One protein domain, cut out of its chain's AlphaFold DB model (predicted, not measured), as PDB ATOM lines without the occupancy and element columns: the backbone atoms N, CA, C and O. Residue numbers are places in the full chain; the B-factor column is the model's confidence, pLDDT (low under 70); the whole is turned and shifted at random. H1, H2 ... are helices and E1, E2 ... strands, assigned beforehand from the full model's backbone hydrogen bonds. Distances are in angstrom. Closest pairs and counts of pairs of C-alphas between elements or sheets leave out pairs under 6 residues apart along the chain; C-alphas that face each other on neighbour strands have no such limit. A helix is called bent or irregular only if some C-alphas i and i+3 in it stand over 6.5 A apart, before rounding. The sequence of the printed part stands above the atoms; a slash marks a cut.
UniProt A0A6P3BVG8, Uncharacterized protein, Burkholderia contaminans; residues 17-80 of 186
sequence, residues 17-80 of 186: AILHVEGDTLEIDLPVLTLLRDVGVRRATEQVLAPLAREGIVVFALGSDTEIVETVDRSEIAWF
ATOM      1  N   ALA A  17     209.452 262.376 199.859       86.00
ATOM      2  CA  ALA A  17     208.090 262.548 199.397       86.00
ATOM      3  C   ALA A  17     207.239 261.408 199.954       86.00
ATOM      4  O   ALA A  17     207.692 260.271 200.038       86.00
ATOM      5  N   ILE A  18     205.979 261.695 200.278       90.38
ATOM      6  CA  ILE A  18     205.030 260.679 200.742       90.38
ATOM      7  C   ILE A  18     204.113 260.292 199.577       90.38
ATOM      8  O   ILE A  18     203.362 261.114 199.041       90.38
ATOM      9  N   LEU A  19     204.188 259.031 199.165       86.00
ATOM     10  CA  LEU A  19     203.310 258.398 198.190       86.00
ATOM     11  C   LEU A  19     202.110 257.788 198.914       86.00
ATOM     12  O   LEU A  19     202.276 257.022 199.856       86.00
ATOM     13  N   HIS A  20     200.905 258.093 198.438       88.75
ATOM     14  CA  HIS A  20     199.670 257.462 198.903       88.75
ATOM     15  C   HIS A  20     199.148 256.516 197.819       88.75
ATOM     16  O   HIS A  20     198.801 256.980 196.726       88.75
ATOM     17  N   VAL A  21     199.083 255.216 198.103       83.62
ATOM     18  CA  VAL A  21     198.631 254.178 197.161       83.62
ATOM     19  C   VAL A  21     197.594 253.304 197.854       83.62
ATOM     20  O   VAL A  21     197.905 252.655 198.837       83.62
ATOM     21  N   GLU A  22     196.346 253.329 197.380       82.44
ATOM     22  CA  GLU A  22     195.245 252.458 197.853       82.44
ATOM     23  C   GLU A  22     195.010 252.399 199.381       82.44
ATOM     24  O   GLU A  22     194.394 251.467 199.885       82.44
ATOM     25  N   GLY A  23     195.414 253.438 200.116       85.25
ATOM     26  CA  GLY A  23     195.280 253.515 201.577       85.25
ATOM     27  C   GLY A  23     196.605 253.371 202.326       85.25
ATOM     28  O   GLY A  23     196.670 253.762 203.488       85.25
ATOM     29  N   ASP A  24     197.659 252.929 201.642       86.94
ATOM     30  CA  ASP A  24     199.014 252.845 202.173       86.94
ATOM     31  C   ASP A  24     199.793 254.143 201.944       86.94
ATOM     32  O   ASP A  24     199.549 254.897 200.992       86.94
ATOM     33  N   THR A  25     200.754 254.395 202.831       89.94
ATOM     34  CA  THR A  25     201.699 255.513 202.756       89.94
ATOM     35  C   THR A  25     203.120 254.992 202.657       89.94
ATOM     36  O   THR A  25     203.548 254.231 203.523       89.94
ATOM     37  N   LEU A  26     203.860 255.446 201.648       89.25
ATOM     38  CA  LEU A  26     205.278 255.151 201.466       89.25
ATOM     39  C   LEU A  26     206.067 256.458 201.456       89.25
ATOM     40  O   LEU A  26     205.823 257.320 200.614       89.25
ATOM     41  N   GLU A  27     207.019 256.592 202.368       92.38
ATOM     42  CA  GLU A  27     208.015 257.658 202.321       92.38
ATOM     43  C   GLU A  27     209.157 257.251 201.383       92.38
ATOM     44  O   GLU A  27     209.648 256.125 201.446       92.38
ATOM     45  N   ILE A  28     209.534 258.138 200.462       90.81
ATOM     46  CA  ILE A  28     210.542 257.875 199.434       90.81
ATOM     47  C   ILE A  28     211.408 259.102 199.183       90.81
ATOM     48  O   ILE A  28     210.906 260.219 199.123       90.81
ATOM     49  N   ASP A  29     212.693 258.899 198.927       92.56
ATOM     50  CA  ASP A  29     213.597 259.979 198.540       92.56
ATOM     51  C   ASP A  29     213.190 260.620 197.198       92.56
ATOM     52  O   ASP A  29     212.897 259.943 196.205       92.56
ATOM     53  N   LEU A  30     213.226 261.953 197.125       88.38
ATOM     54  CA  LEU A  30     212.917 262.727 195.916       88.38
ATOM     55  C   LEU A  30     213.789 262.351 194.698       88.38
ATOM     56  O   LEU A  30     213.244 262.274 193.590       88.38
ATOM     57  N   PRO A  31     215.105 262.080 194.837       90.56
ATOM     58  CA  PRO A  31     215.931 261.578 193.747       90.56
ATOM     59  C   PRO A  31     215.437 260.232 193.222       90.56
ATOM     60  O   PRO A  31     215.332 260.056 192.010       90.56
ATOM     61  N   VAL A  32     215.047 259.311 194.108       89.69
ATOM     62  CA  VAL A  32     214.496 258.007 193.714       89.69
ATOM     63  C   VAL A  32     213.169 258.196 192.984       89.69
ATOM     64  O   VAL A  32     212.966 257.625 191.913       89.69
ATOM     65  N   LEU A  33     212.290 259.066 193.486       88.31
ATOM     66  CA  LEU A  33     211.032 259.395 192.813       88.31
ATOM     67  C   LEU A  33     211.256 260.010 191.420       88.31
ATOM     68  O   LEU A  33     210.485 259.747 190.495       88.31
ATOM     69  N   THR A  34     212.303 260.819 191.262       88.25
ATOM     70  CA  THR A  34     212.685 261.418 189.977       88.25
ATOM     71  C   THR A  34     213.138 260.340 188.994       88.25
ATOM     72  O   THR A  34     212.641 260.301 187.870       88.25
ATOM     73  N   LEU A  35     213.997 259.417 189.436       89.94
ATOM     74  CA  LEU A  35     214.456 258.278 188.634       89.94
ATOM     75  C   LEU A  35     213.307 257.333 188.249       89.94
ATOM     76  O   LEU A  35     213.241 256.881 187.111       89.94
ATOM     77  N   LEU A  36     212.359 257.077 189.156       87.38
ATOM     78  CA  LEU A  36     211.185 256.242 188.871       87.38
ATOM     79  C   LEU A  36     210.244 256.849 187.819       87.38
ATOM     80  O   LEU A  36     209.522 256.106 187.154       87.38
ATOM     81  N   ARG A  37     210.234 258.181 187.663       85.12
ATOM     82  CA  ARG A  37     209.430 258.891 186.650       85.12
ATOM     83  C   ARG A  37     210.104 258.967 185.281       85.12
ATOM     84  O   ARG A  37     209.438 259.315 184.308       85.12
ATOM     85  N   ASP A  38     211.389 258.647 185.195       86.12
ATOM     86  CA  ASP A  38     212.129 258.643 183.941       86.12
ATOM     87  C   ASP A  38     212.003 257.275 183.250       86.12
ATOM     88  O   ASP A  38     212.499 256.250 183.723       86.12
ATOM     89  N   VAL A  39     211.319 257.245 182.102       84.44
ATOM     90  CA  VAL A  39     211.100 256.006 181.335       84.44
ATOM     91  C   VAL A  39     212.416 255.435 180.792       84.44
ATOM     92  O   VAL A  39     212.548 254.217 180.675       84.44
ATOM     93  N   GLY A  40     213.396 256.285 180.477       84.56
ATOM     94  CA  GLY A  40     214.720 255.857 180.035       84.56
ATOM     95  C   GLY A  40     215.460 255.106 181.138       84.56
ATOM     96  O   GLY A  40     215.955 254.005 180.895       84.56
ATOM     97  N   VAL A  41     215.452 255.641 182.361       90.50
ATOM     98  CA  VAL A  41     216.014 254.966 183.544       90.50
ATOM     99  C   VAL A  41     215.288 253.649 183.811       90.50
ATOM    100  O   VAL A  41     215.938 252.620 183.963       90.50
ATOM    101  N   ARG A  42     213.948 253.643 183.787       91.69
ATOM    102  CA  ARG A  42     213.146 252.415 183.958       91.69
ATOM    103  C   ARG A  42     213.528 251.335 182.937       91.69
ATOM    104  O   ARG A  42     213.746 250.191 183.324       91.69
ATOM    105  N   ARG A  43     213.665 251.699 181.655       90.38
ATOM    106  CA  ARG A  43     214.093 250.780 180.582       90.38
ATOM    107  C   ARG A  43     215.519 250.276 180.788       90.38
ATOM    108  O   ARG A  43     215.777 249.097 180.572       90.38
ATOM    109  N   ALA A  44     216.441 251.147 181.192       92.81
ATOM    110  CA  ALA A  44     217.821 250.755 181.459       92.81
ATOM    111  C   ALA A  44     217.898 249.745 182.616       92.81
ATOM    112  O   ALA A  44     218.554 248.714 182.487       92.81
ATOM    113  N   THR A  45     217.169 249.989 183.708       93.69
ATOM    114  CA  THR A  45     217.083 249.061 184.844       93.69
ATOM    115  C   THR A  45     216.483 247.717 184.432       93.69
ATOM    116  O   THR A  45     217.041 246.672 184.762       93.69
ATOM    117  N   GLU A  46     215.400 247.718 183.652       94.00
ATOM    118  CA  GLU A  46     214.809 246.490 183.107       94.00
ATOM    119  C   GLU A  46     215.818 245.687 182.267       94.00
ATOM    120  O   GLU A  46     215.931 244.471 182.420       94.00
ATOM    121  N   GLN A  47     216.604 246.354 181.417       93.94
ATOM    122  CA  GLN A  47     217.635 245.703 180.603       93.94
ATOM    123  C   GLN A  47     218.767 245.101 181.440       93.94
ATOM    124  O   GLN A  47     219.238 244.007 181.125       93.94
ATOM    125  N   VAL A  48     219.190 245.782 182.508       94.50
ATOM    126  CA  VAL A  48     220.198 245.267 183.449       94.50
ATOM    127  C   VAL A  48     219.702 243.994 184.137       94.50
ATOM    128  O   VAL A  48     220.471 243.047 184.300       94.50
ATOM    129  N   LEU A  49     218.412 243.938 184.478       95.38
ATOM    130  CA  LEU A  49     217.784 242.793 185.143       95.38
ATOM    131  C   LEU A  49     217.329 241.685 184.179       95.38
ATOM    132  O   LEU A  49     217.042 240.573 184.622       95.38
ATOM    133  N   ALA A  50     217.323 241.927 182.864       93.44
ATOM    134  CA  ALA A  50     216.891 240.965 181.848       93.44
ATOM    135  C   ALA A  50     217.512 239.550 181.959       93.44
ATOM    136  O   ALA A  50     216.815 238.578 181.646       93.44
ATOM    137  N   PRO A  51     218.773 239.356 182.410       93.81
ATOM    138  CA  PRO A  51     219.321 238.019 182.634       93.81
ATOM    139  C   PRO A  51     218.522 237.160 183.627       93.81
ATOM    140  O   PRO A  51     218.469 235.948 183.433       93.81
ATOM    141  N   LEU A  52     217.852 237.745 184.630       94.25
ATOM    142  CA  LEU A  52     217.041 237.003 185.612       94.25
ATOM    143  C   LEU A  52     215.875 236.227 184.983       94.25
ATOM    144  O   LEU A  52     215.412 235.239 185.554       94.25
ATOM    145  N   ALA A  53     215.422 236.630 183.792       88.56
ATOM    146  CA  ALA A  53     214.370 235.934 183.055       88.56
ATOM    147  C   ALA A  53     214.837 234.600 182.438       88.56
ATOM    148  O   ALA A  53     214.013 233.785 182.025       88.56
ATOM    149  N   ARG A  54     216.152 234.356 182.344       91.81
ATOM    150  CA  ARG A  54     216.705 233.132 181.744       91.81
ATOM    151  C   ARG A  54     216.648 231.977 182.727       91.81
ATOM    152  O   ARG A  54     216.899 232.152 183.916       91.81
ATOM    153  N   GLU A  55     216.375 230.772 182.242       91.12
ATOM    154  CA  GLU A  55     216.406 229.565 183.069       91.12
ATOM    155  C   GLU A  55     217.777 229.391 183.758       91.12
ATOM    156  O   GLU A  55     218.821 229.648 183.160       91.12
ATOM    157  N   GLY A  56     217.772 229.023 185.043       92.38
ATOM    158  CA  GLY A  56     218.985 228.849 185.853       92.38
ATOM    159  C   GLY A  56     219.506 230.097 186.586       92.38
ATOM    160  O   GLY A  56     220.299 229.941 187.507       92.38
ATOM    161  N   ILE A  57     219.052 231.314 186.251       92.62
ATOM    162  CA  ILE A  57     219.451 232.558 186.946       92.62
ATOM    163  C   ILE A  57     218.375 232.983 187.952       92.62
ATOM    164  O   ILE A  57     217.279 233.371 187.553       92.62
ATOM    165  N   VAL A  58     218.656 232.897 189.250       93.94
ATOM    166  CA  VAL A  58     217.644 233.122 190.304       93.94
ATOM    167  C   VAL A  58     217.771 234.460 191.027       93.94
ATOM    168  O   VAL A  58     216.756 234.982 191.469       93.94
ATOM    169  N   VAL A  59     218.981 235.021 191.094       94.56
ATOM    170  CA  VAL A  59     219.289 236.249 191.840       94.56
ATOM    171  C   VAL A  59     220.226 237.127 191.020       94.56
ATOM    172  O   VAL A  59     221.167 236.631 190.394       94.56
ATOM    173  N   PHE A  60     219.968 238.430 191.036       94.81
ATOM    174  CA  PHE A  60     220.898 239.468 190.614       94.81
ATOM    175  C   PHE A  60     221.391 240.205 191.858       94.81
ATOM    176  O   PHE A  60     220.581 240.583 192.695       94.81
ATOM    177  N   ALA A  61     222.701 240.398 191.992       93.62
ATOM    178  CA  ALA A  61     223.298 241.067 193.142       93.62
ATOM    179  C   ALA A  61     224.171 242.234 192.673       93.62
ATOM    180  O   ALA A  61     224.946 242.096 191.725       93.62
ATOM    181  N   LEU A  62     224.046 243.371 193.350       93.25
ATOM    182  CA  LEU A  62     224.862 244.565 193.159       93.25
ATOM    183  C   LEU A  62     225.695 244.794 194.409       93.25
ATOM    184  O   LEU A  62     225.188 244.722 195.524       93.25
ATOM    185  N   GLY A  63     226.973 245.100 194.230       92.75
ATOM    186  CA  GLY A  63     227.867 245.355 195.343       92.75
ATOM    187  C   GLY A  63     229.314 245.502 194.910       92.75
ATOM    188  O   GLY A  63     229.617 245.661 193.728       92.75
ATOM    189  N   SER A  64     230.198 245.456 195.897       93.06
ATOM    190  CA  SER A  64     231.641 245.358 195.709       93.06
ATOM    191  C   SER A  64     232.093 243.896 195.759       93.06
ATOM    192  O   SER A  64     231.312 243.003 196.081       93.06
ATOM    193  N   ASP A  65     233.382 243.648 195.526       89.38
ATOM    194  CA  ASP A  65     233.974 242.313 195.688       89.38
ATOM    195  C   ASP A  65     233.855 241.773 197.126       89.38
ATOM    196  O   ASP A  65     233.960 240.567 197.352       89.38
ATOM    197  N   THR A  66     233.660 242.660 198.106       92.62
ATOM    198  CA  THR A  66     233.647 242.322 199.535       92.62
ATOM    199  C   THR A  66     232.269 242.384 200.179       92.62
ATOM    200  O   THR A  66     232.097 241.849 201.272       92.62
ATOM    201  N   GLU A  67     231.297 243.034 199.541       94.94
ATOM    202  CA  GLU A  67     229.984 243.287 200.134       94.94
ATOM    203  C   GLU A  67     228.902 243.386 199.062       94.94
ATOM    204  O   GLU A  67     229.035 244.153 198.107       94.94
ATOM    205  N   ILE A  68     227.814 242.642 199.263       92.62
ATOM    206  CA  ILE A  68     226.587 242.777 198.479       92.62
ATOM    207  C   ILE A  68     225.768 243.906 199.098       92.62
ATOM    208  O   ILE A  68     225.435 243.850 200.278       92.62
ATOM    209  N   VAL A  69     225.456 244.912 198.287       93.88
ATOM    210  CA  VAL A  69     224.686 246.094 198.686       93.88
ATOM    211  C   VAL A  69     223.198 245.862 198.446       93.88
ATOM    212  O   VAL A  69     222.396 246.187 199.307       93.88
ATOM    213  N   GLU A  70     222.830 245.266 197.310       93.06
ATOM    214  CA  GLU A  70     221.432 245.003 196.954       93.06
ATOM    215  C   GLU A  70     221.280 243.682 196.205       93.06
ATOM    216  O   GLU A  70     222.177 243.258 195.466       93.06
ATOM    217  N   THR A  71     220.116 243.057 196.344       94.62
ATOM    218  CA  THR A  71     219.748 241.843 195.609       94.62
ATOM    219  C   THR A  71     218.346 241.951 195.039       94.62
ATOM    220  O   THR A  71     217.458 242.480 195.694       94.62
ATOM    221  N   VAL A  72     218.152 241.407 193.839       95.62
ATOM    222  CA  VAL A  72     216.846 241.270 193.193       95.62
ATOM    223  C   VAL A  72     216.613 239.802 192.868       95.62
ATOM    224  O   VAL A  72     217.394 239.182 192.134       95.62
ATOM    225  N   ASP A  73     215.531 239.249 193.399       95.50
ATOM    226  CA  ASP A  73     215.104 237.882 193.129       95.50
ATOM    227  C   ASP A  73     214.336 237.793 191.808       95.50
ATOM    228  O   ASP A  73     213.638 238.715 191.378       95.50
ATOM    229  N   ARG A  74     214.383 236.623 191.162       93.19
ATOM    230  CA  ARG A  74     213.609 236.375 189.934       93.19
ATOM    231  C   ARG A  74     212.117 236.689 190.104       93.19
ATOM    232  O   ARG A  74     211.489 237.144 189.151       93.19
ATOM    233  N   SER A  75     211.539 236.443 191.281       93.31
ATOM    234  CA  SER A  75     210.123 236.728 191.555       93.31
ATOM    235  C   SER A  75     209.771 238.215 191.493       93.31
ATOM    236  O   SER A  75     208.605 238.552 191.309       93.31
ATOM    237  N   GLU A  76     210.761 239.094 191.621       93.31
ATOM    238  CA  GLU A  76     210.588 240.545 191.700       93.31
ATOM    239  C   GLU A  76     210.754 241.224 190.337       93.31
ATOM    240  O   GLU A  76     210.399 242.390 190.183       93.31
ATOM    241  N   ILE A  77     211.242 240.498 189.320       91.44
ATOM    242  CA  ILE A  77     211.554 241.055 187.993       91.44
ATOM    243  C   ILE A  77     210.368 241.815 187.384       91.44
ATOM    244  O   ILE A  77     210.550 242.842 186.732       91.44
ATOM    245  N   ALA A  78     209.144 241.356 187.662       90.62
ATOM    246  CA  ALA A  78     207.928 241.964 187.151       90.62
ATOM    247  C   ALA A  78     207.718 243.410 187.643       90.62
ATOM    248  O   ALA A  78     207.108 244.217 186.943       90.62
ATOM    249  N   TRP A  79     208.239 243.765 188.821       91.38
ATOM    250  CA  TRP A  79     208.117 245.108 189.400       91.38
ATOM    251  C   TRP A  79     208.983 246.148 188.667       91.38
ATOM    252  O   TRP A  79     208.715 247.356 188.716       91.38
ATOM    253  N   PHE A  80     209.996 245.676 187.937       91.88
ATOM    254  CA  PHE A  80     210.957 246.505 187.215       91.88
ATOM    255  C   PHE A  80     210.610 246.717 185.740       91.88
ATOM    256  O   PHE A  80     211.299 247.497 185.085       91.88
TER     257      PHE A  80
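Overview. This is residues 17 to 80 of the 186 residues of an uncharacterized protein of Burkholderia contaminans (UniProt A0A6P3BVG8). Two separate strand hairpins, E3 with E4 and E1 with E2, stand at opposite ends of a loose, open structure, and the helices H1 and H2 bridge them. H3 folds back beside H2, close to the E3 and E4 hairpin, while residues 20 to 25 at the tip of the other hairpin stick out. The printed part has 64 residues, with three named helices and four named strands that follow along the chain as E1, E2, H1, H2, E3, E4, H3; the strands form two antiparallel two-stranded sheets, E1 with E2 and E3 with E4, and the class is mixed, helices and strands. It is loose, with a radius of gyration of the C-alphas of 14.1 A and spans of 37 by 27 by 24 A.

Along the chain. Find C-alpha 59 at (219.289, 236.249, 191.840), where E3, residues 59 to 63, begins its 13.0 A; E4, residues 68 to 73, covers 13.6 A. H3, residues 74 to 80, runs 10.8 A to C-alpha 80 at (210.957, 246.505, 187.215). H2, residues 39 to 53, is 20.4 A long, and H1, residues 30 to 37, 10.6 A. E1, residues 17 to 21, starts at (208.090, 262.548, 199.397) and spans 12.8 A; E2, residues 24 to 29, spans 16.6 A.

Arrangement. Look first at the hairpin E3 and E4, antiparallel at 161 degrees, with N 60 and O 72 within hydrogen-bond range at 2.9 A. H2 and H3 touch, the C-alphas of Leu 52 and Arg 74 being closest at 5.6 A; they run opposite ways at a shallow tilt of 13 degrees. Both are irregular: C-alphas 48 and 51 are 7.3 A apart, C-alphas 75 and 78 7.2 A. H1 and H2 only just touch, only at the corner, with 3 pairs of C-alphas within 8 A, made by residues 41 to 42 of H2 alone; Leu 35 and Val 41 have the closest C-alphas, 6.3 A apart, and the lines are about perpendicular at 76 degrees. In the hairpin E1 and E2, antiparallel at 151 degrees, N 19 and O 26 are 2.8 A apart, within hydrogen-bond range. E1 and E3 are apart. Every O i to N i+4 pair is within hydrogen-bond range in H1, 8 of 11 in H2 and 0 of 3 in H3, where 3 of 4 O i to N i+3 pairs are.

Size, cuts and confidence. The farthest C-alphas, Gly 23 and Asp 65, are 40.7 A apart. The printed part has no cut, its links are tight, and no printed residue is under 70 in pLDDT.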